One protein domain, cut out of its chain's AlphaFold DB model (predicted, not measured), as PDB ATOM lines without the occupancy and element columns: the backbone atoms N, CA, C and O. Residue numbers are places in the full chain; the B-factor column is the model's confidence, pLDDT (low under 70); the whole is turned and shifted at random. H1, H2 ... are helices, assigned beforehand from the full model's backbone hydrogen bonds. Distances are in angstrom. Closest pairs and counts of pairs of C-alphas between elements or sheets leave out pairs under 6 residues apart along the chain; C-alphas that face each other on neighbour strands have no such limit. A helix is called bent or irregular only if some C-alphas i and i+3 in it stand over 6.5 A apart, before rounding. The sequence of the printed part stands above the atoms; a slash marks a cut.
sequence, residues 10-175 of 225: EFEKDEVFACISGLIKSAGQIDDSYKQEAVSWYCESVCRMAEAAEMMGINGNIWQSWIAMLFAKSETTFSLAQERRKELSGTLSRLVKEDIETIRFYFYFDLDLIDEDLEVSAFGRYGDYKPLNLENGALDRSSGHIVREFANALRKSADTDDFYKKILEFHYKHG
ATOM      1  N   GLU A  10     215.452 110.510 280.053       88.06
ATOM      2  CA  GLU A  10     214.941 109.505 280.999       88.06
ATOM      3  C   GLU A  10     215.240 109.862 282.466       88.06
ATOM      4  O   GLU A  10     214.467 109.487 283.341       88.06
ATOM      5  N   PHE A  11     216.292 110.642 282.744       91.75
ATOM      6  CA  PHE A  11     216.579 111.143 284.092       91.75
ATOM      7  C   PHE A  11     215.481 112.083 284.595       91.75
ATOM      8  O   PHE A  11     215.143 112.050 285.769       91.75
ATOM      9  N   GLU A  12     214.876 112.887 283.718       91.56
ATOM     10  CA  GLU A  12     213.801 113.816 284.091       91.56
ATOM     11  C   GLU A  12     212.473 113.101 284.387       91.56
ATOM     12  O   GLU A  12     211.540 113.729 284.879       91.56
ATOM     13  N   LYS A  13     212.372 111.794 284.107       91.56
ATOM     14  CA  LYS A  13     211.230 110.971 284.532       91.56
ATOM     15  C   LYS A  13     211.390 110.423 285.949       91.56
ATOM     16  O   LYS A  13     210.406 109.960 286.519       91.56
ATOM     17  N   ASP A  14     212.603 110.437 286.499       95.12
ATOM     18  CA  ASP A  14     212.826 110.092 287.898       95.12
ATOM     19  C   ASP A  14     212.343 111.242 288.786       95.12
ATOM     20  O   ASP A  14     212.798 112.377 288.664       95.12
ATOM     21  N   GLU A  15     211.402 110.946 289.678       96.19
ATOM     22  CA  GLU A  15     210.726 111.955 290.500       96.19
ATOM     23  C   GLU A  15     211.699 112.711 291.415       96.19
ATOM     24  O   GLU A  15     211.579 113.926 291.567       96.19
ATOM     25  N   VAL A  16     212.688 112.009 291.983       97.69
ATOM     26  CA  VAL A  16     213.714 112.611 292.847       97.69
ATOM     27  C   VAL A  16     214.586 113.557 292.026       97.69
ATOM     28  O   VAL A  16     214.763 114.715 292.400       97.69
ATOM     29  N   PHE A  17     215.094 113.112 290.874       97.19
ATOM     30  CA  PHE A  17     215.902 113.963 290.002       97.19
ATOM     31  C   PHE A  17     215.121 115.175 289.483       97.19
ATOM     32  O   PHE A  17     215.646 116.290 289.495       97.19
ATOM     33  N   ALA A  18     213.875 114.984 289.045       95.75
ATOM     34  CA  ALA A  18     213.017 116.062 288.563       95.75
ATOM     35  C   ALA A  18     212.745 117.103 289.660       95.75
ATOM     36  O   ALA A  18     212.878 118.301 289.407       95.75
ATOM     37  N   CYS A  19     212.448 116.654 290.885       95.94
ATOM     38  CA  CYS A  19     212.257 117.531 292.037       95.94
ATOM     39  C   CYS A  19     213.530 118.331 292.351       95.94
ATOM     40  O   CYS A  19     213.507 119.561 292.325       95.94
ATOM     41  N   ILE A  20     214.657 117.648 292.572       96.62
ATOM     42  CA  ILE A  20     215.920 118.294 292.958       96.62
ATOM     43  C   ILE A  20     216.421 119.235 291.860       96.62
ATOM     44  O   ILE A  20     216.765 120.381 292.137       96.62
ATOM     45  N   SER A  21     216.431 118.800 290.598       95.31
ATOM     46  CA  SER A  21     216.865 119.661 289.489       95.31
ATOM     47  C   SER A  21     215.931 120.856 289.273       95.31
ATOM     48  O   SER A  21     216.408 121.933 288.914       95.31
ATOM     49  N   GLY A  22     214.626 120.702 289.527       93.69
ATOM     50  CA  GLY A  22     213.658 121.798 289.537       93.69
ATOM     51  C   GLY A  22     213.958 122.824 290.629       93.69
ATOM     52  O   GLY A  22     214.060 124.012 290.332       93.69
ATOM     53  N   LEU A  23     214.193 122.369 291.861       93.75
ATOM     54  CA  LEU A  23     214.567 123.237 292.983       93.75
ATOM     55  C   LEU A  23     215.893 123.959 292.725       93.75
ATOM     56  O   LEU A  23     215.974 125.164 292.926       93.75
ATOM     57  N   ILE A  24     216.896 123.272 292.172       93.31
ATOM     58  CA  ILE A  24     218.171 123.893 291.774       93.31
ATOM     59  C   ILE A  24     217.956 124.995 290.725       93.31
ATOM     60  O   ILE A  24     218.613 126.035 290.774       93.31
ATOM     61  N   LYS A  25     217.057 124.787 289.753       90.31
ATOM     62  CA  LYS A  25     216.746 125.791 288.719       90.31
ATOM     63  C   LYS A  25     216.001 127.004 289.288       90.31
ATOM     64  O   LYS A  25     216.182 128.096 288.751       90.31
ATOM     65  N   SER A  26     215.196 126.801 290.328       87.00
ATOM     66  CA  SER A  26     214.349 127.820 290.963       87.00
ATOM     67  C   SER A  26     214.946 128.420 292.241       87.00
ATOM     68  O   SER A  26     214.293 129.247 292.874       87.00
ATOM     69  N   ALA A  27     216.157 128.016 292.633       79.81
ATOM     70  CA  ALA A  27     216.805 128.461 293.863       79.81
ATOM     71  C   ALA A  27     216.874 129.998 293.940       79.81
ATOM     72  O   ALA A  27     217.267 130.665 292.974       79.81
ATOM     73  N   GLY A  28     216.464 130.559 295.081       73.06
ATOM     74  CA  GLY A  28     216.373 132.009 295.299       73.06
ATOM     75  C   GLY A  28     215.207 132.705 294.579       73.06
ATOM     76  O   GLY A  28     215.153 133.935 294.547       73.06
ATOM     77  N   GLN A  29     214.288 131.945 293.974       80.19
ATOM     78  CA  GLN A  29     213.065 132.441 293.323       80.19
ATOM     79  C   GLN A  29     211.793 131.775 293.873       80.19
ATOM     80  O   GLN A  29     210.711 131.974 293.322       80.19
ATOM     81  N   ILE A  30     211.915 130.977 294.937       76.00
ATOM     82  CA  ILE A  30     210.792 130.296 295.585       76.00
ATOM     83  C   ILE A  30     210.018 131.323 296.416       76.00
ATOM     84  O   ILE A  30     210.561 131.904 297.353       76.00
ATOM     85  N   ASP A  31     208.755 131.568 296.065       79.38
ATOM     86  CA  ASP A  31     207.882 132.432 296.857       79.38
ATOM     87  C   ASP A  31     207.318 131.711 298.096       79.38
ATOM     88  O   ASP A  31     207.266 130.479 298.167       79.38
ATOM     89  N   ASP A  32     206.856 132.492 299.076       77.81
ATOM     90  CA  ASP A  32     206.307 131.966 300.334       77.81
ATOM     91  C   ASP A  32     205.066 131.083 300.132       77.81
ATOM     92  O   ASP A  32     204.780 130.224 300.967       77.81
ATOM     93  N   SER A  33     204.324 131.267 299.033       79.94
ATOM     94  CA  SER A  33     203.118 130.481 298.753       79.94
ATOM     95  C   SER A  33     203.447 129.057 298.301       79.94
ATOM     96  O   SER A  33     202.693 128.132 298.600       79.94
ATOM     97  N   TYR A  34     204.596 128.873 297.647       84.12
ATOM     98  CA  TYR A  34     205.083 127.588 297.147       84.12
ATOM     99  C   TYR A  34     206.086 126.907 298.093       84.12
ATOM    100  O   TYR A  34     206.286 125.690 298.027       84.12
ATOM    101  N   LYS A  35     206.697 127.666 299.013       87.38
ATOM    102  CA  LYS A  35     207.758 127.185 299.914       87.38
ATOM    103  C   LYS A  35     207.360 125.942 300.715       87.38
ATOM    104  O   LYS A  35     208.156 125.014 300.826       87.38
ATOM    105  N   GLN A  36     206.129 125.869 301.228       88.69
ATOM    106  CA  GLN A  36     205.688 124.714 302.021       88.69
ATOM    107  C   GLN A  36     205.581 123.419 301.192       88.69
ATOM    108  O   GLN A  36     205.945 122.345 301.677       88.69
ATOM    109  N   GLU A  37     205.114 123.503 299.944       91.62
ATOM    110  CA  GLU A  37     205.061 122.347 299.039       91.62
ATOM    111  C   GLU A  37     206.473 121.918 298.622       91.62
ATOM    112  O   GLU A  37     206.802 120.730 298.691       91.62
ATOM    113  N   ALA A  38     207.335 122.889 298.296       93.25
ATOM    114  CA  ALA A  38     208.742 122.659 297.984       93.25
ATOM    115  C   ALA A  38     209.481 121.941 299.125       93.25
ATOM    116  O   ALA A  38     210.170 120.953 298.872       93.25
ATOM    117  N   VAL A  39     209.277 122.369 300.379       95.19
ATOM    118  CA  VAL A  39     209.812 121.699 301.578       95.19
ATOM    119  C   VAL A  39     209.383 120.235 301.630       95.19
ATOM    120  O   VAL A  39     210.220 119.364 301.869       95.19
ATOM    121  N   SER A  40     208.099 119.953 301.396       95.38
ATOM    122  CA  SER A  40     207.563 118.589 301.447       95.38
ATOM    123  C   SER A  40     208.211 117.686 300.393       95.38
ATOM    124  O   SER A  40     208.765 116.639 300.730       95.38
ATOM    125  N   TRP A  41     208.222 118.113 299.126       95.75
ATOM    126  CA  TRP A  41     208.813 117.328 298.035       95.75
ATOM    127  C   TRP A  41     210.322 117.155 298.172       95.75
ATOM    128  O   TRP A  41     210.857 116.091 297.848       95.75
ATOM    129  N   TYR A  42     211.008 118.184 298.665       97.00
ATOM    130  CA  TYR A  42     212.437 118.128 298.914       97.00
ATOM    131  C   TYR A  42     212.779 117.134 300.029       97.00
ATOM    132  O   TYR A  42     213.609 116.247 299.824       97.00
ATOM    133  N   CYS A  43     212.092 117.216 301.175       97.56
ATOM    134  CA  CYS A  43     212.280 116.272 302.279       97.56
ATOM    135  C   CYS A  43     211.993 114.830 301.838       97.56
ATOM    136  O   CYS A  43     212.787 113.938 302.127       97.56
ATOM    137  N   GLU A  44     210.908 114.609 301.092       97.62
ATOM    138  CA  GLU A  44     210.568 113.297 300.531       97.62
ATOM    139  C   GLU A  44     211.670 112.778 299.595       97.62
ATOM    140  O   GLU A  44     212.100 111.629 299.700       97.62
ATOM    141  N   SER A  45     212.194 113.638 298.718       98.31
ATOM    142  CA  SER A  45     213.290 113.287 297.808       98.31
ATOM    143  C   SER A  45     214.555 112.882 298.566       98.31
ATOM    144  O   SER A  45     215.187 111.879 298.228       98.31
ATOM    145  N   VAL A  46     214.906 113.614 299.628       98.38
ATOM    146  CA  VAL A  46     216.042 113.284 300.499       98.38
ATOM    147  C   VAL A  46     215.827 111.953 301.225       98.38
ATOM    148  O   VAL A  46     216.735 111.118 301.232       98.38
ATOM    149  N   CYS A  47     214.633 111.708 301.770       97.62
ATOM    150  CA  CYS A  47     214.289 110.440 302.418       97.62
ATOM    151  C   CYS A  47     214.410 109.257 301.450       97.62
ATOM    152  O   CYS A  47     215.070 108.272 301.775       97.62
ATOM    153  N   ARG A  48     213.879 109.371 300.227       97.62
ATOM    154  CA  ARG A  48     213.982 108.313 299.204       97.62
ATOM    155  C   ARG A  48     215.426 108.002 298.820       97.62
ATOM    156  O   ARG A  48     215.782 106.834 298.639       97.62
ATOM    157  N   MET A  49     216.272 109.028 298.718       97.81
ATOM    158  CA  MET A  49     217.706 108.837 298.493       97.81
ATOM    159  C   MET A  49     218.374 108.094 299.657       97.81
ATOM    160  O   MET A  49     219.150 107.165 299.423       97.81
ATOM    161  N   ALA A  50     218.050 108.463 300.898       96.25
ATOM    162  CA  ALA A  50     218.565 107.813 302.101       96.25
ATOM    163  C   ALA A  50     218.101 106.349 302.220       96.25
ATOM    164  O   ALA A  50     218.912 105.464 302.489       96.25
ATOM    165  N   GLU A  51     216.827 106.065 301.942       93.81
ATOM    166  CA  GLU A  51     216.274 104.706 301.924       93.81
ATOM    167  C   GLU A  51     216.979 103.821 300.894       93.81
ATOM    168  O   GLU A  51     217.383 102.698 301.206       93.81
ATOM    169  N   ALA A  52     217.191 104.330 299.677       91.56
ATOM    170  CA  ALA A  52     217.937 103.594 298.663       91.56
ATOM    171  C   ALA A  52     219.390 103.344 299.086       91.56
ATOM    172  O   ALA A  52     219.913 102.246 298.867       91.56
ATOM    173  N   ALA A  53     220.033 104.329 299.720       92.31
ATOM    174  CA  ALA A  53     221.377 104.172 300.257       92.31
ATOM    175  C   ALA A  53     221.432 103.094 301.356       92.31
ATOM    176  O   ALA A  53     222.328 102.249 301.326       92.31
ATOM    177  N   GLU A  54     220.450 103.042 302.259       90.56
ATOM    178  CA  GLU A  54     220.334 101.997 303.287       90.56
ATOM    179  C   GLU A  54     220.158 100.605 302.677       90.56
ATOM    180  O   GLU A  54     220.930  99.685 302.980       90.56
ATOM    181  N   MET A  55     219.169 100.463 301.786       85.31
ATOM    182  CA  MET A  55     218.817  99.193 301.147       85.31
ATOM    183  C   MET A  55     219.995  98.621 300.359       85.31
ATOM    184  O   MET A  55     220.278  97.426 300.437       85.31
ATOM    185  N   MET A  56     220.712  99.477 299.629       84.06
ATOM    186  CA  MET A  56     221.859  99.069 298.820       84.06
ATOM    187  C   MET A  56     223.172  99.045 299.611       84.06
ATOM    188  O   MET A  56     224.171  98.527 299.115       84.06
ATOM    189  N   GLY A  57     223.209  99.573 300.838       86.94
ATOM    190  CA  GLY A  57     224.435  99.675 301.629       86.94
ATOM    191  C   GLY A  57     225.445 100.678 301.078       86.94
ATOM    192  O   GLY A  57     226.656 100.482 301.220       86.94
ATOM    193  N   ILE A  58     224.962 101.725 300.415       89.75
ATOM    194  CA  ILE A  58     225.785 102.803 299.871       89.75
ATOM    195  C   ILE A  58     226.067 103.806 300.989       89.75
ATOM    196  O   ILE A  58     225.165 104.217 301.709       89.75
ATOM    197  N   ASN A  59     227.329 104.206 301.132       91.56
ATOM    198  CA  ASN A  59     227.744 105.230 302.080       91.56
ATOM    199  C   ASN A  59     228.325 106.462 301.369       91.56
ATOM    200  O   ASN A  59     228.855 106.355 300.258       91.56
ATOM    201  N   GLY A  60     228.268 107.610 302.043       93.75
ATOM    202  CA  GLY A  60     228.709 108.906 301.532       93.75
ATOM    203  C   GLY A  60     227.565 109.734 300.944       93.75
ATOM    204  O   GLY A  60     226.406 109.537 301.294       93.75
ATOM    205  N   ASN A  61     227.905 110.653 300.032       97.56
ATOM    206  CA  ASN A  61     226.957 111.598 299.436       97.56
ATOM    207  C   ASN A  61     225.808 110.886 298.690       97.56
ATOM    208  O   ASN A  61     226.032 110.261 297.641       97.56
ATOM    209  N   ILE A  62     224.586 110.992 299.220       97.38
ATOM    210  CA  ILE A  62     223.400 110.298 298.684       97.38
ATOM    211  C   ILE A  62     222.950 110.836 297.330       97.38
ATOM    212  O   ILE A  62     222.523 110.052 296.489       97.38
ATOM    213  N   TRP A  63     223.110 112.134 297.070       98.25
ATOM    214  CA  TRP A  63     222.703 112.745 295.804       98.25
ATOM    215  C   TRP A  63     223.588 112.296 294.642       98.25
ATOM    216  O   TRP A  63     223.114 111.848 293.597       98.25
ATOM    217  N   GLN A  64     224.900 112.312 294.857       98.25
ATOM    218  CA  GLN A  64     225.870 111.794 293.895       98.25
ATOM    219  C   GLN A  64     225.676 110.299 293.650       98.25
ATOM    220  O   GLN A  64     225.806 109.822 292.520       98.25
ATOM    221  N   SER A  65     225.341 109.559 294.707       97.12
ATOM    222  CA  SER A  65     225.028 108.137 294.603       97.12
ATOM    223  C   SER A  65     223.737 107.905 293.818       97.12
ATOM    224  O   SER A  65     223.704 107.012 292.975       97.12
ATOM    225  N   TRP A  66     222.717 108.746 294.008       97.44
ATOM    226  CA  TRP A  66     221.471 108.700 293.246       97.44
ATOM    227  C   TRP A  66     221.704 108.938 291.752       97.44
ATOM    228  O   TRP A  66     221.287 108.124 290.931       97.44
ATOM    229  N   ILE A  67     222.459 109.976 291.374       97.56
ATOM    230  CA  ILE A  67     222.810 110.221 289.963       97.56
ATOM    231  C   ILE A  67     223.579 109.031 289.366       97.56
ATOM    232  O   ILE A  67     223.292 108.610 288.244       97.56
ATOM    233  N   ALA A  68     224.524 108.445 290.108       96.50
ATOM    234  CA  ALA A  68     225.232 107.246 289.659       96.50
ATOM    235  C   ALA A  68     224.281 106.047 289.469       96.50
ATOM    236  O   ALA A  68     224.433 105.287 288.510       96.50
ATOM    237  N   MET A  69     223.273 105.893 290.338       93.94
ATOM    238  CA  MET A  69     222.221 104.885 290.171       93.94
ATOM    239  C   MET A  69     221.386 105.127 288.921       93.94
ATOM    240  O   MET A  69     221.053 104.157 288.246       93.94
ATOM    241  N   LEU A  70     221.052 106.381 288.606       94.56
ATOM    242  CA  LEU A  70     220.297 106.709 287.398       94.56
ATOM    243  C   LEU A  70     221.063 106.286 286.150       94.56
ATOM    244  O   LEU A  70     220.502 105.560 285.337       94.56
ATOM    245  N   PHE A  71     222.358 106.600 286.054       93.69
ATOM    246  CA  PHE A  71     223.196 106.106 284.954       93.69
ATOM    247  C   PHE A  71     223.221 104.577 284.890       93.69
ATOM    248  O   PHE A  71     223.081 104.002 283.814       93.69
ATOM    249  N   ALA A  72     223.371 103.905 286.033       90.75
ATOM    250  CA  ALA A  72     223.424 102.449 286.063       90.75
ATOM    251  C   ALA A  72     222.101 101.790 285.635       90.75
ATOM    252  O   ALA A  72     222.120 100.769 284.948       90.75
ATOM    253  N   LYS A  73     220.963 102.370 286.031       87.25
ATOM    254  CA  LYS A  73     219.618 101.834 285.775       87.25
ATOM    255  C   LYS A  73     219.037 102.263 284.431       87.25
ATOM    256  O   LYS A  73     218.176 101.558 283.912       87.25
ATOM    257  N   SER A  74     219.455 103.400 283.884       83.62
ATOM    258  CA  SER A  74     218.881 103.929 282.652       83.62
ATOM    259  C   SER A  74     219.391 103.152 281.443       83.62
ATOM    260  O   SER A  74     220.582 103.194 281.122       83.62
ATOM    261  N   GLU A  75     218.481 102.489 280.737       83.38
ATOM    262  CA  GLU A  75     218.729 102.006 279.383       83.38
ATOM    263  C   GLU A  75     218.351 103.118 278.402       83.38
ATOM    264  O   GLU A  75     217.178 103.410 278.175       83.38
ATOM    265  N   THR A  76     219.355 103.784 277.840       81.38
ATOM    266  CA  THR A  76     219.178 104.832 276.830       81.38
ATOM    267  C   THR A  76     219.723 104.345 275.494       81.38
ATOM    268  O   THR A  76     220.577 103.459 275.432       81.38
ATOM    269  N   THR A  77     219.307 104.972 274.389       81.75
ATOM    270  CA  THR A  77     219.914 104.707 273.069       81.75
ATOM    271  C   THR A  77     221.436 104.872 273.112       81.75
ATOM    272  O   THR A  77     222.159 104.153 272.428       81.75
ATOM    273  N   PHE A  78     221.926 105.797 273.941       83.38
ATOM    274  CA  PHE A  78     223.347 105.987 274.188       83.38
ATOM    275  C   PHE A  78     223.983 104.793 274.917       83.38
ATOM    276  O   PHE A  78     224.954 104.243 274.400       83.38
ATOM    277  N   SER A  79     223.445 104.361 276.063       82.00
ATOM    278  CA  SER A  79     224.026 103.247 276.831       82.00
ATOM    279  C   SER A  79     224.038 101.944 276.023       82.00
ATOM    280  O   SER A  79     225.062 101.266 275.969       82.00
ATOM    281  N   LEU A  80     222.960 101.658 275.284       80.94
ATOM    282  CA  LEU A  80     222.865 100.496 274.392       80.94
ATOM    283  C   LEU A  80     223.844 100.577 273.211       80.94
ATOM    284  O   LEU A  80     224.387  99.566 272.761       80.94
ATOM    285  N   ALA A  81     224.096 101.777 272.681       79.44
ATOM    286  CA  ALA A  81     225.076 101.952 271.613       79.44
ATOM    287  C   ALA A  81     226.514 101.702 272.106       79.44
ATOM    288  O   ALA A  81     227.330 101.185 271.338       79.44
ATOM    289  N   GLN A  82     226.811 101.995 273.377       75.00
ATOM    290  CA  GLN A  82     228.123 101.735 273.984       75.00
ATOM    291  C   GLN A  82     228.433 100.242 274.143       75.00
ATOM    292  O   GLN A  82     229.590  99.842 273.998       75.00
ATOM    293  N   GLU A  83     227.423  99.389 274.334       71.38
ATOM    294  CA  GLU A  83     227.612  97.929 274.410       71.38
ATOM    295  C   GLU A  83     228.250  97.352 273.140       71.38
ATOM    296  O   GLU A  83     228.951  96.339 273.181       71.38
ATOM    297  N   ARG A  84     228.075  98.031 271.999       72.56
ATOM    298  CA  ARG A  84     228.666  97.635 270.714       72.56
ATOM    299  C   ARG A  84     230.160  97.959 270.599       72.56
ATOM    300  O   ARG A  84     230.756  97.609 269.580       72.56
ATOM    301  N   ARG A  85     230.761  98.598 271.613       70.12
ATOM    302  CA  ARG A  85     232.204  98.895 271.732       70.12
ATOM    303  C   ARG A  85     232.774  99.648 270.527       70.12
ATOM    304  O   ARG A  85     233.863  99.342 270.046       70.12
ATOM    305  N   LYS A  86     232.014 100.616 270.017       71.38
ATOM    306  CA  LYS A  86     232.426 101.493 268.917       71.38
ATOM    307  C   LYS A  86     232.365 102.939 269.362       71.38
ATOM    308  O   LYS A  86     231.493 103.316 270.139       71.38
ATOM    309  N   GLU A  87     233.277 103.740 268.828       73.62
ATOM    310  CA  GLU A  87     233.243 105.181 269.024       73.62
ATOM    311  C   GLU A  87     231.923 105.743 268.483       73.62
ATOM    312  O   GLU A  87     231.518 105.453 267.353       73.62
ATOM    313  N   LEU A  88     231.221 106.514 269.316       74.81
ATOM    314  CA  LEU A  88     229.974 107.150 268.916       74.81
ATOM    315  C   LEU A  88     230.271 108.504 268.278       74.81
ATOM    316  O   LEU A  88     230.745 109.428 268.940       74.81
ATOM    317  N   SER A  89     229.907 108.644 267.008       81.62
ATOM    318  CA  SER A  89     229.928 109.906 266.266       81.62
ATOM    319  C   SER A  89     228.512 110.362 265.894       81.62
ATOM    320  O   SER A  89     227.585 109.554 265.840       81.62
ATOM    321  N   GLY A  90     228.348 111.643 265.561       86.56
ATOM    322  CA  GLY A  90     227.090 112.200 265.054       86.56
ATOM    323  C   GLY A  90     226.221 112.870 266.121       86.56
ATOM    324  O   GLY A  90     226.661 113.113 267.245       86.56
ATOM    325  N   THR A  91     224.978 113.198 265.755       89.94
ATOM    326  CA  THR A  91     224.086 114.069 266.542       89.94
ATOM    327  C   THR A  91     223.855 113.572 267.966       89.94
ATOM    328  O   THR A  91     223.964 114.361 268.898       89.94
ATOM    329  N   LEU A  92     223.591 112.273 268.145       87.38
ATOM    330  CA  LEU A  92     223.356 111.697 269.471       87.38
ATOM    331  C   LEU A  92     224.584 111.848 270.379       87.38
ATOM    332  O   LEU A  92     224.435 112.219 271.533       87.38
ATOM    333  N   SER A  93     225.790 111.623 269.848       88.06
ATOM    334  CA  SER A  93     227.039 111.766 270.612       88.06
ATOM    335  C   SER A  93     227.237 113.202 271.111       88.06
ATOM    336  O   SER A  93     227.566 113.411 272.276       88.06
ATOM    337  N   ARG A  94     226.950 114.205 270.266       89.88
ATOM    338  CA  ARG A  94     227.001 115.621 270.664       89.88
ATOM    339  C   ARG A  94     225.980 115.951 271.759       89.88
ATOM    340  O   ARG A  94     226.362 116.535 272.764       89.88
ATOM    341  N   LEU A  95     224.721 115.542 271.586       91.25
ATOM    342  CA  LEU A  95     223.658 115.801 272.569       91.25
ATOM    343  C   LEU A  95     223.942 115.131 273.919       91.25
ATOM    344  O   LEU A  95     223.706 115.726 274.960       91.25
ATOM    345  N   VAL A  96     224.504 113.919 273.915       91.38
ATOM    346  CA  VAL A  96     224.912 113.246 275.156       91.38
ATOM    347  C   VAL A  96     225.994 114.038 275.884       91.38
ATOM    348  O   VAL A  96     225.928 114.160 277.101       91.38
ATOM    349  N   LYS A  97     226.978 114.597 275.171       90.50
ATOM    350  CA  LYS A  97     228.007 115.432 275.808       90.50
ATOM    351  C   LYS A  97     227.410 116.690 276.446       90.50
ATOM    352  O   LYS A  97     227.737 116.983 277.591       90.50
ATOM    353  N   GLU A  98     226.505 117.375 275.747       92.44
ATOM    354  CA  GLU A  98     225.785 118.554 276.264       92.44
ATOM    355  C   GLU A  98     224.960 118.211 277.525       92.44
ATOM    356  O   GLU A  98     225.016 118.916 278.540       92.44
ATOM    357  N   ASP A  99     224.253 117.080 277.510       94.62
ATOM    358  CA  ASP A  99     223.508 116.592 278.675       94.62
ATOM    359  C   ASP A  99     224.438 116.227 279.839       94.62
ATOM    360  O   ASP A  99     224.128 116.505 280.997       94.62
ATOM    361  N   ILE A 100     225.603 115.639 279.558       94.81
ATOM    362  CA  ILE A 100     226.575 115.251 280.586       94.81
ATOM    363  C   ILE A 100     227.210 116.466 281.257       94.81
ATOM    364  O   ILE A 100     227.427 116.428 282.467       94.81
ATOM    365  N   GLU A 101     227.442 117.565 280.540       95.38
ATOM    366  CA  GLU A 101     227.833 118.837 281.167       95.38
ATOM    367  C   GLU A 101     226.778 119.320 282.170       95.38
ATOM    368  O   GLU A 101     227.099 119.788 283.270       95.38
ATOM    369  N   THR A 102     225.505 119.178 281.804       95.38
ATOM    370  CA  THR A 102     224.374 119.558 282.652       95.38
ATOM    371  C   THR A 102     224.259 118.643 283.872       95.38
ATOM    372  O   THR A 102     224.179 119.137 284.998       95.38
ATOM    373  N   ILE A 103     224.350 117.325 283.686       96.25
ATOM    374  CA  ILE A 103     224.316 116.349 284.782       96.25
ATOM    375  C   ILE A 103     225.528 116.502 285.697       96.25
ATOM    376  O   ILE A 103     225.369 116.445 286.913       96.25
ATOM    377  N   ARG A 104     226.726 116.756 285.156       97.12
ATOM    378  CA  ARG A 104     227.924 117.007 285.964       97.12
ATOM    379  C   ARG A 104     227.718 118.211 286.877       97.12
ATOM    380  O   ARG A 104     228.109 118.167 288.035       97.12
ATOM    381  N   PHE A 105     227.080 119.272 286.393       95.88
ATOM    382  CA  PHE A 105     226.729 120.392 287.262       95.88
ATOM    383  C   PHE A 105     225.794 119.986 288.397       95.88
ATOM    384  O   PHE A 105     226.087 120.320 289.538       95.88
ATOM    385  N   TYR A 106     224.724 119.239 288.109       96.88
ATOM    386  CA  TYR A 106     223.838 118.751 289.165       96.88
ATOM    387  C   TYR A 106     224.579 117.840 290.149       96.88
ATOM    388  O   TYR A 106     224.405 117.985 291.351       96.88
ATOM    389  N   PHE A 107     225.463 116.968 289.665       98.00
ATOM    390  CA  PHE A 107     226.263 116.051 290.481       98.00
ATOM    391  C   PHE A 107     227.153 116.760 291.512       98.00
ATOM    392  O   PHE A 107     227.362 116.250 292.613       98.00
ATOM    393  N   TYR A 108     227.686 117.930 291.160       97.31
ATOM    394  CA  TYR A 108     228.518 118.741 292.050       97.31
ATOM    395  C   TYR A 108     227.749 119.873 292.740       97.31
ATOM    396  O   TYR A 108     228.373 120.672 293.436       97.31
ATOM    397  N   PHE A 109     226.431 119.969 292.551       96.56
ATOM    398  CA  PHE A 109     225.633 120.976 293.234       96.56
ATOM    399  C   PHE A 109     225.571 120.672 294.734       96.56
ATOM    400  O   PHE A 109     225.362 119.524 295.136       96.56
ATOM    401  N   ASP A 110     225.758 121.708 295.543       95.44
ATOM    402  CA  ASP A 110     225.702 121.624 296.995       95.44
ATOM    403  C   ASP A 110     224.253 121.753 297.479       95.44
ATOM    404  O   ASP A 110     223.671 122.836 297.434       95.44
ATOM    405  N   LEU A 111     223.647 120.636 297.890       96.31
ATOM    406  CA  LEU A 111     222.251 120.620 298.337       96.31
ATOM    407  C   LEU A 111     222.047 121.268 299.708       96.31
ATOM    408  O   LEU A 111     220.905 121.595 300.029       96.31
ATOM    409  N   ASP A 112     223.110 121.557 300.464       95.31
ATOM    410  CA  ASP A 112     222.980 122.375 301.674       95.31
ATOM    411  C   ASP A 112     222.466 123.794 301.334       95.31
ATOM    412  O   ASP A 112     221.751 124.401 302.125       95.31
ATOM    413  N   LEU A 113     222.684 124.283 300.103       94.25
ATOM    414  CA  LEU A 113     222.091 125.542 299.625       94.25
ATOM    415  C   LEU A 113     220.560 125.473 299.480       94.25
ATOM    416  O   LEU A 113     219.883 126.489 299.614       94.25
ATOM    417  N   ILE A 114     220.004 124.290 299.192       94.31
ATOM    418  CA  ILE A 114     218.546 124.087 299.144       94.31
ATOM    419  C   ILE A 114     217.986 123.956 300.563       94.31
ATOM    420  O   ILE A 114     216.912 124.489 300.835       94.31
ATOM    421  N   ASP A 115     218.718 123.298 301.473       95.25
ATOM    422  CA  ASP A 115     218.397 123.295 302.908       95.25
ATOM    423  C   ASP A 115     218.281 124.740 303.437       95.25
ATOM    424  O   ASP A 115     217.299 125.064 304.108       95.25
ATOM    425  N   GLU A 116     219.231 125.615 303.085       93.56
ATOM    426  CA  GLU A 116     219.230 127.035 303.462       93.56
ATOM    427  C   GLU A 116     218.030 127.811 302.891       93.56
ATOM    428  O   GLU A 116     217.323 128.473 303.653       93.56
ATOM    429  N   ASP A 117     217.762 127.712 301.583       91.50
ATOM    430  CA  ASP A 117     216.662 128.437 300.909       91.50
ATOM    431  C   ASP A 117     215.280 128.034 301.469       91.50
ATOM    432  O   ASP A 117     214.373 128.855 301.667       91.50
ATOM    433  N   LEU A 118     215.132 126.747 301.794       93.06
ATOM    434  CA  LEU A 118     213.904 126.172 302.335       93.06
ATOM    435  C   LEU A 118     213.809 126.228 303.868       93.06
ATOM    436  O   LEU A 118     212.762 125.870 304.408       93.06
ATOM    437  N   GLU A 119     214.851 126.698 304.561       93.94
ATOM    438  CA  GLU A 119     214.948 126.750 306.030       93.94
ATOM    439  C   GLU A 119     214.725 125.384 306.708       93.94
ATOM    440  O   GLU A 119     214.053 125.255 307.738       93.94
ATOM    441  N   VAL A 120     215.309 124.334 306.131       95.44
ATOM    442  CA  VAL A 120     215.273 122.964 306.660       95.44
ATOM    443  C   VAL A 120     216.684 122.405 306.837       95.44
ATOM    444  O   VAL A 120     217.680 123.073 306.603       95.44
ATOM    445  N   SER A 121     216.782 121.166 307.317       96.25
ATOM    446  CA  SER A 121     218.055 120.450 307.454       96.25
ATOM    447  C   SER A 121     217.873 119.005 306.987       96.25
ATOM    448  O   SER A 121     218.096 118.057 307.741       96.25
ATOM    449  N   ALA A 122     217.304 118.824 305.796       96.62
ATOM    450  CA  ALA A 122     217.035 117.493 305.266       96.62
ATOM    451  C   ALA A 122     218.341 116.866 304.769       96.62
ATOM    452  O   ALA A 122     218.752 115.812 305.268       96.62
ATOM    453  N   PHE A 123     219.028 117.532 303.838       97.62
ATOM    454  CA  PHE A 123     220.290 117.036 303.303       97.62
ATOM    455  C   PHE A 123     221.416 117.121 304.332       97.62
ATOM    456  O   PHE A 123     222.171 116.162 304.456       97.62
ATOM    457  N   GLY A 124     221.457 118.140 305.191       96.62
ATOM    458  CA  GLY A 124     222.441 118.211 306.276       96.62
ATOM    459  C   GLY A 124     222.376 117.026 307.258       96.62
ATOM    460  O   GLY A 124     223.378 116.678 307.885       96.62
ATOM    461  N   ARG A 125     221.217 116.356 307.386       95.75
ATOM    462  CA  ARG A 125     221.043 115.162 308.242       95.75
ATOM    463  C   ARG A 125     221.344 113.847 307.532       95.75
ATOM    464  O   ARG A 125     221.859 112.930 308.169       95.75
ATOM    465  N   TYR A 126     220.993 113.734 306.252       94.88
ATOM    466  CA  TYR A 126     221.064 112.474 305.502       94.88
ATOM    467  C   TYR A 126     222.165 112.434 304.434       94.88
ATOM    468  O   TYR A 126     222.483 111.360 303.932       94.88
ATOM    469  N   GLY A 127     222.752 113.578 304.094       95.06
ATOM    470  CA  GLY A 127     223.629 113.792 302.948       95.06
ATOM    471  C   GLY A 127     224.871 112.911 302.963       95.06
ATOM    472  O   GLY A 127     225.122 112.218 301.980       95.06
ATOM    473  N   ASP A 128     225.618 112.890 304.075       96.81
ATOM    474  CA  ASP A 128     226.728 111.949 304.312       96.81
ATOM    475  C   ASP A 128     226.217 110.663 304.977       96.81
ATOM    476  O   ASP A 128     226.316 110.464 306.192       96.81
ATOM    477  N   TYR A 129     225.623 109.789 304.168       96.12
ATOM    478  CA  TYR A 129     224.896 108.637 304.681       96.12
ATOM    479  C   TYR A 129     225.819 107.507 305.137       96.12
ATOM    480  O   TYR A 129     226.812 107.162 304.487       96.12
ATOM    481  N   LYS A 130     225.455 106.872 306.253       94.06
ATOM    482  CA  LYS A 130     226.147 105.705 306.812       94.06
ATOM    483  C   LYS A 130     225.117 104.614 307.098       94.06
ATOM    484  O   LYS A 130     224.405 104.728 308.093       94.06
ATOM    485  N   PRO A 131     225.049 103.567 306.258       90.88
ATOM    486  CA  PRO A 131     224.097 102.488 306.450       90.88
ATOM    487  C   PRO A 131     224.305 101.740 307.761       90.88
ATOM    488  O   PRO A 131     225.436 101.636 308.250       90.88
ATOM    489  N   LEU A 132     223.240 101.130 308.279       87.44
ATOM    490  CA  LEU A 132     223.319 100.304 309.480       87.44
ATOM    491  C   LEU A 132     224.268  99.119 309.267       87.44
ATOM    492  O   LEU A 132     224.320  98.516 308.187       87.44
ATOM    493  N   ASN A 133     225.008  98.756 310.313       78.81
ATOM    494  CA  ASN A 133     225.795  97.530 310.326       78.81
ATOM    495  C   ASN A 133     224.895  96.380 310.794       78.81
ATOM    496  O   ASN A 133     224.671  96.213 311.990       78.81
ATOM    497  N   LEU A 134     224.315  95.644 309.847       70.25
ATOM    498  CA  LEU A 134     223.406  94.541 310.149       70.25
ATOM    499  C   LEU A 134     224.212  93.258 310.369       70.25
ATOM    500  O   LEU A 134     224.846  92.748 309.442       70.25
ATOM    501  N   GLU A 135     224.156  92.714 311.583       53.09
ATOM    502  CA  GLU A 135     224.617  91.353 311.850       53.09
ATOM    503  C   GLU A 135     223.724  90.385 311.050       53.09
ATOM    504  O   GLU A 135     222.500  90.411 311.178       53.09
ATOM    505  N   ASN A 136     224.333  89.546 310.204       51.50
ATOM    506  CA  ASN A 136     223.702  88.485 309.391       51.50
ATOM    507  C   ASN A 136     223.154  88.849 307.997       51.50
ATOM    508  O   ASN A 136     222.355  88.095 307.451       51.50
ATOM    509  N   GLY A 137     223.606  89.936 307.359       52.12
ATOM    510  CA  GLY A 137     223.414  90.092 305.905       52.12
ATOM    511  C   GLY A 137     221.954  90.221 305.444       52.12
ATOM    512  O   GLY A 137     221.645  89.877 304.308       52.12
ATOM    513  N   ALA A 138     221.066  90.738 306.303       50.16
ATOM    514  CA  ALA A 138     219.627  90.870 306.042       50.16
ATOM    515  C   ALA A 138     219.261  91.747 304.821       50.16
ATOM    516  O   ALA A 138     218.106  91.763 304.404       50.16
ATOM    517  N   LEU A 139     220.229  92.457 304.235       54.03
ATOM    518  CA  LEU A 139     220.106  93.164 302.964       54.03
ATOM    519  C   LEU A 139     221.264  92.743 302.053       54.03
ATOM    520  O   LEU A 139     222.434  92.887 302.426       54.03
ATOM    521  N   ASP A 140     220.957  92.249 300.854       58.50
ATOM    522  CA  ASP A 140     221.973  92.011 299.829       58.50
ATOM    523  C   ASP A 140     222.453  93.355 299.261       58.50
ATOM    524  O   ASP A 140     221.838  93.979 298.397       58.50
ATOM    525  N   ARG A 141     223.605  93.798 299.765       68.38
ATOM    526  CA  ARG A 141     224.287  95.041 299.372       68.38
ATOM    527  C   ARG A 141     225.236  94.836 298.181       68.38
ATOM    528  O   ARG A 141     226.112  95.665 297.914       68.38
ATOM    529  N   SER A 142     225.116  93.715 297.462       65.19
ATOM    530  CA  SER A 142     226.051  93.340 296.397       65.19
ATOM    531  C   SER A 142     226.024  94.272 295.192       65.19
ATOM    532  O   SER A 142     227.034  94.351 294.501       65.19
ATOM    533  N   SER A 143     224.946  95.011 294.950       74.81
ATOM    534  CA  SER A 143     224.863  96.011 293.878       74.81
ATOM    535  C   SER A 143     225.318  97.404 294.331       74.81
ATOM    536  O   SER A 143     225.878  98.165 293.541       74.81
ATOM    537  N   GLY A 144     225.177  97.728 295.622       83.50
ATOM    538  CA  GLY A 144     225.556  99.034 296.163       83.50
ATOM    539  C   GLY A 144     227.045  99.336 296.072       83.50
ATOM    540  O   GLY A 144     227.413 100.481 295.821       83.50
ATOM    541  N   HIS A 145     227.924  98.330 296.181       85.00
ATOM    542  CA  HIS A 145     229.361  98.575 295.990       85.00
ATOM    543  C   HIS A 145     229.693  99.049 294.566       85.00
ATOM    544  O   HIS A 145     230.551  99.915 294.431       85.00
ATOM    545  N   ILE A 146     228.994  98.545 293.537       89.44
ATOM    546  CA  ILE A 146     229.185  98.943 292.129       89.44
ATOM    547  C   ILE A 146     228.811 100.416 291.963       89.44
ATOM    548  O   ILE A 146     229.599 101.207 291.445       89.44
ATOM    549  N   VAL A 147     227.636 100.798 292.470       92.25
ATOM    550  CA  VAL A 147     227.162 102.189 292.449       92.25
ATOM    551  C   VAL A 147     228.117 103.102 293.210       92.25
ATOM    552  O   VAL A 147     228.490 104.160 292.710       92.25
ATOM    553  N   ARG A 148     228.561 102.690 294.402       91.50
ATOM    554  CA  ARG A 148     229.490 103.471 295.223       91.50
ATOM    555  C   ARG A 148     230.831 103.681 294.526       91.50
ATOM    556  O   ARG A 148     231.356 104.792 294.528       91.50
ATOM    557  N   GLU A 149     231.414 102.626 293.961       93.25
ATOM    558  CA  GLU A 149     232.664 102.735 293.202       93.25
ATOM    559  C   GLU A 149     232.501 103.668 292.004       93.25
ATOM    560  O   GLU A 149     233.378 104.497 291.756       93.25
ATOM    561  N   PHE A 150     231.359 103.595 291.322       96.12
ATOM    562  CA  PHE A 150     231.059 104.471 290.203       96.12
ATOM    563  C   PHE A 150     230.892 105.936 290.629       96.12
ATOM    564  O   PHE A 150     231.576 106.800 290.087       96.12
ATOM    565  N   ALA A 151     230.091 106.223 291.657       97.06
ATOM    566  CA  ALA A 151     229.944 107.571 292.211       97.06
ATOM    567  C   ALA A 151     231.296 108.151 292.668       97.06
ATOM    568  O   ALA A 151     231.600 109.318 292.422       97.06
ATOM    569  N   ASN A 152     232.155 107.326 293.277       96.31
ATOM    570  CA  ASN A 152     233.512 107.722 293.657       96.31
ATOM    571  C   ASN A 152     234.409 108.011 292.445       96.31
ATOM    572  O   ASN A 152     235.250 108.908 292.521       96.31
ATOM    573  N   ALA A 153     234.268 107.258 291.353       97.69
ATOM    574  CA  ALA A 153     234.990 107.515 290.111       97.69
ATOM    575  C   ALA A 153     234.535 108.834 289.470       97.69
ATOM    576  O   ALA A 153     235.383 109.643 289.099       97.69
ATOM    577  N   LEU A 154     233.222 109.084 289.428       98.12
ATOM    578  CA  LEU A 154     232.639 110.340 288.951       98.12
ATOM    579  C   LEU A 154     233.110 111.542 289.779       98.12
ATOM    580  O   LEU A 154     233.527 112.542 289.207       98.12
ATOM    581  N   ARG A 155     233.141 111.434 291.115       97.00
ATOM    582  CA  ARG A 155     233.625 112.505 292.012       97.00
ATOM    583  C   ARG A 155     235.096 112.876 291.790       97.00
ATOM    584  O   ARG A 155     235.516 113.978 292.120       97.00
ATOM    585  N   LYS A 156     235.900 111.945 291.277       97.00
ATOM    586  CA  LYS A 156     237.325 112.168 290.991       97.00
ATOM    587  C   LYS A 156     237.571 112.746 289.597       97.00
ATOM    588  O   LYS A 156     238.730 112.967 289.259       97.00
ATOM    589  N   SER A 157     236.523 112.967 288.800       97.69
ATOM    590  CA  SER A 157     236.665 113.488 287.443       97.69
ATOM    591  C   SER A 157     237.242 114.904 287.444       97.69
ATOM    592  O   SER A 157     236.693 115.778 288.124       97.69
ATOM    593  N   ALA A 158     238.266 115.166 286.636       95.88
ATOM    594  CA  ALA A 158     238.840 116.510 286.536       95.88
ATOM    595  C   ALA A 158     237.882 117.510 285.859       95.88
ATOM    596  O   ALA A 158     237.661 118.618 286.348       95.88
ATOM    597  N   ASP A 159     237.254 117.094 284.764       96.25
ATOM    598  CA  ASP A 159     236.411 117.923 283.905       96.25
ATOM    599  C   ASP A 159     235.237 117.104 283.336       96.25
ATOM    600  O   ASP A 159     234.950 115.996 283.801       96.25
ATOM    601  N   THR A 160     234.492 117.678 282.391       95.38
ATOM    602  CA  THR A 160     233.374 116.998 281.725       95.38
ATOM    603  C   THR A 160     233.836 115.803 280.895       95.38
ATOM    604  O   THR A 160     233.164 114.774 280.913       95.38
ATOM    605  N   ASP A 161     234.961 115.903 280.187       94.38
ATOM    606  CA  ASP A 161     235.434 114.822 279.320       94.38
ATOM    607  C   ASP A 161     235.881 113.606 280.144       94.38
ATOM    608  O   ASP A 161     235.558 112.468 279.792       94.38
ATOM    609  N   ASP A 162     236.549 113.823 281.280       96.69
ATOM    610  CA  ASP A 162     236.881 112.744 282.212       96.69
ATOM    611  C   ASP A 162     235.616 112.165 282.867       96.69
ATOM    612  O   ASP A 162     235.463 110.947 282.937       96.69
ATOM    613  N   PHE A 163     234.645 113.003 283.254       97.56
ATOM    614  CA  PHE A 163     233.350 112.538 283.776       97.56
ATOM    615  C   PHE A 163     232.621 111.647 282.755       97.56
ATOM    616  O   PHE A 163     232.173 110.547 283.089       97.56
ATOM    617  N   TYR A 164     232.587 112.068 281.488       94.12
ATOM    618  CA  TYR A 164     232.061 111.281 280.376       94.12
ATOM    619  C   TYR A 164     232.809 109.956 280.217       94.12
ATOM    620  O   TYR A 164     232.186 108.896 280.129       94.12
ATOM    621  N   LYS A 165     234.144 109.985 280.246       92.81
ATOM    622  CA  LYS A 165     234.975 108.783 280.154       92.81
ATOM    623  C   LYS A 165     234.677 107.788 281.277       92.81
ATOM    624  O   LYS A 165     234.598 106.592 281.005       92.81
ATOM    625  N   LYS A 166     234.449 108.246 282.511       95.69
ATOM    626  CA  LYS A 166     234.051 107.370 283.629       95.69
ATOM    627  C   LYS A 166     232.691 106.710 283.413       95.69
ATOM    628  O   LYS A 166     232.549 105.531 283.734       95.69
ATOM    629  N   ILE A 167     231.728 107.417 282.822       93.38
ATOM    630  CA  ILE A 167     230.430 106.839 282.428       93.38
ATOM    631  C   ILE A 167     230.623 105.759 281.353       93.38
ATOM    632  O   ILE A 167     230.049 104.674 281.450       93.38
ATOM    633  N   LEU A 168     231.471 106.020 280.354       89.62
ATOM    634  CA  LEU A 168     231.800 105.041 279.314       89.62
ATOM    635  C   LEU A 168     232.472 103.789 279.886       89.62
ATOM    636  O   LEU A 168     232.068 102.674 279.564       89.62
ATOM    637  N   GLU A 169     233.476 103.963 280.749       90.69
ATOM    638  CA  GLU A 169     234.181 102.867 281.426       90.69
ATOM    639  C   GLU A 169     233.212 102.015 282.261       90.69
ATOM    640  O   GLU A 169     233.296 100.782 282.242       90.69
ATOM    641  N   PHE A 170     232.261 102.657 282.945       91.56
ATOM    642  CA  PHE A 170     231.218 101.972 283.698       91.56
ATOM    643  C   PHE A 170     230.340 101.104 282.791       91.56
ATOM    644  O   PHE A 170     230.260  99.893 283.006       91.56
ATOM    645  N   HIS A 171     229.737 101.687 281.748       88.50
ATOM    646  CA  HIS A 171     228.865 100.943 280.835       88.50
ATOM    647  C   HIS A 171     229.611  99.851 280.067       88.50
ATOM    648  O   HIS A 171     229.059  98.781 279.827       88.50
ATOM    649  N   TYR A 172     230.885 100.066 279.741       85.19
ATOM    650  CA  TYR A 172     231.716  99.040 279.118       85.19
ATOM    651  C   TYR A 172     231.911  97.814 280.025       85.19
ATOM    652  O   TYR A 172     231.902  96.677 279.547       85.19
ATOM    653  N   LYS A 173     232.114  98.038 281.329       86.94
ATOM    654  CA  LYS A 173     232.402  96.980 282.306       86.94
ATOM    655  C   LYS A 173     231.139  96.292 282.826       86.94
ATOM    656  O   LYS A 173     231.169  95.086 283.057       86.94
ATOM    657  N   HIS A 174     230.074  97.055 283.043       85.94
ATOM    658  CA  HIS A 174     228.869  96.595 283.731       85.94
ATOM    659  C   HIS A 174     227.650  96.472 282.803       85.94
ATOM    660  O   HIS A 174     226.738  95.721 283.118       85.94
ATOM    661  N   GLY A 175     227.626  97.135 281.646       86.56
ATOM    662  CA  GLY A 175     226.435  97.231 280.797       86.56
ATOM    663  C   GLY A 175     225.477  98.326 281.273       86.56
ATOM    664  O   GLY A 175     225.902  99.338 281.842       86.56
TER     665      GLY A 175
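What this domain is: This is residues 10 to 175 of the 225 residues of the protein "DUF815 domain-containing protein" of Synergistaceae bacterium (UniProt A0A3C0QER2). Two groups of helices meet at a short helix, H4, near the middle: on one side the hairpin H2-H3 with H7 and H8 on long H3, on the other the hairpin H9-H10 with H6 and H5 packed on H10. A long loop, residues 127 to 143, reaches up to 29 A from the mean of the C-alphas. The printed part has 166 residues, with ten named helices, H1 to H10 in chain order, and no named strand; the class is all helix. It is compact, with a radius of gyration of the C-alphas of 16.8 A and spans of 50 by 46 by 27 A.

How they stand to each other: Begin at H1, residues 10 to 13, which touches H2, residues 15 to 26, only at the corner and only just, with 3 pairs of C-alphas within 8 A; the closest are Glu 12 and Ala 18, 5.1 A apart. H2 and H3, residues 32 to 56, form a hairpin at a steep tilt of 42 degrees, opposite ways, with closest C-alphas Val 16 and Ser 45 at 5.0 A. H3 is the hub, touching H2, H4, H7 and H8. With residues 49 to 53 alone it touches H4, residues 62 to 73; the closest C-alphas are Met 49 and Ile 62, 5.9 A. Look next at Ala 68 and Ala 151, the closest C-alphas of H4 and H9, residues 144 to 155, 5.4 A apart; the angle is 71 degrees, only just about perpendicular. H9 and H10, residues 160 to 174, form a hairpin at a shallow tilt of 21 degrees, opposite ways, with Leu 154 and Phe 163 closest at 5.7 A. H6, residues 91 to 107, touches H10 about perpendicular at 78 degrees, Glu 101 and Thr 160 being the closest C-alphas at 5.9 A. H3 and H10 are apart. Every O i to N i+4 pair is within hydrogen-bond range in H2, H4, H5, H6, H7, H9 and H10, against 19 of 21 in H3; H1 and H8 are too short for such a pair.

Where its parts are: Find C-alpha 10 at (214.941, 109.505, 280.999), where H1 begins. H2 measures 16.3 A, and H3 36.4 A from C-alpha 32 at (206.307, 131.966, 300.334); H3 is irregular, C-alphas 33 and 36 being 7.1 A apart. H4 is 15.9 A long, and H6 24.1 A. H5 is residues 77 to 83, H7 residues 112 to 118 and H8 residues 123 to 126. H9 is 16.2 A long, and H10, 21.0 A, ends at C-alpha 174, (228.869, 96.595, 283.731).

The domain as a whole: The C-alphas of Gly 90 and Glu 135, the two farthest apart, are 51.3 A from each other. The printed part has no cut, and H8 to H9 is the long link. Residues 135 to 142 are under 70 in pLDDT; the mean of the printed part is 89.3.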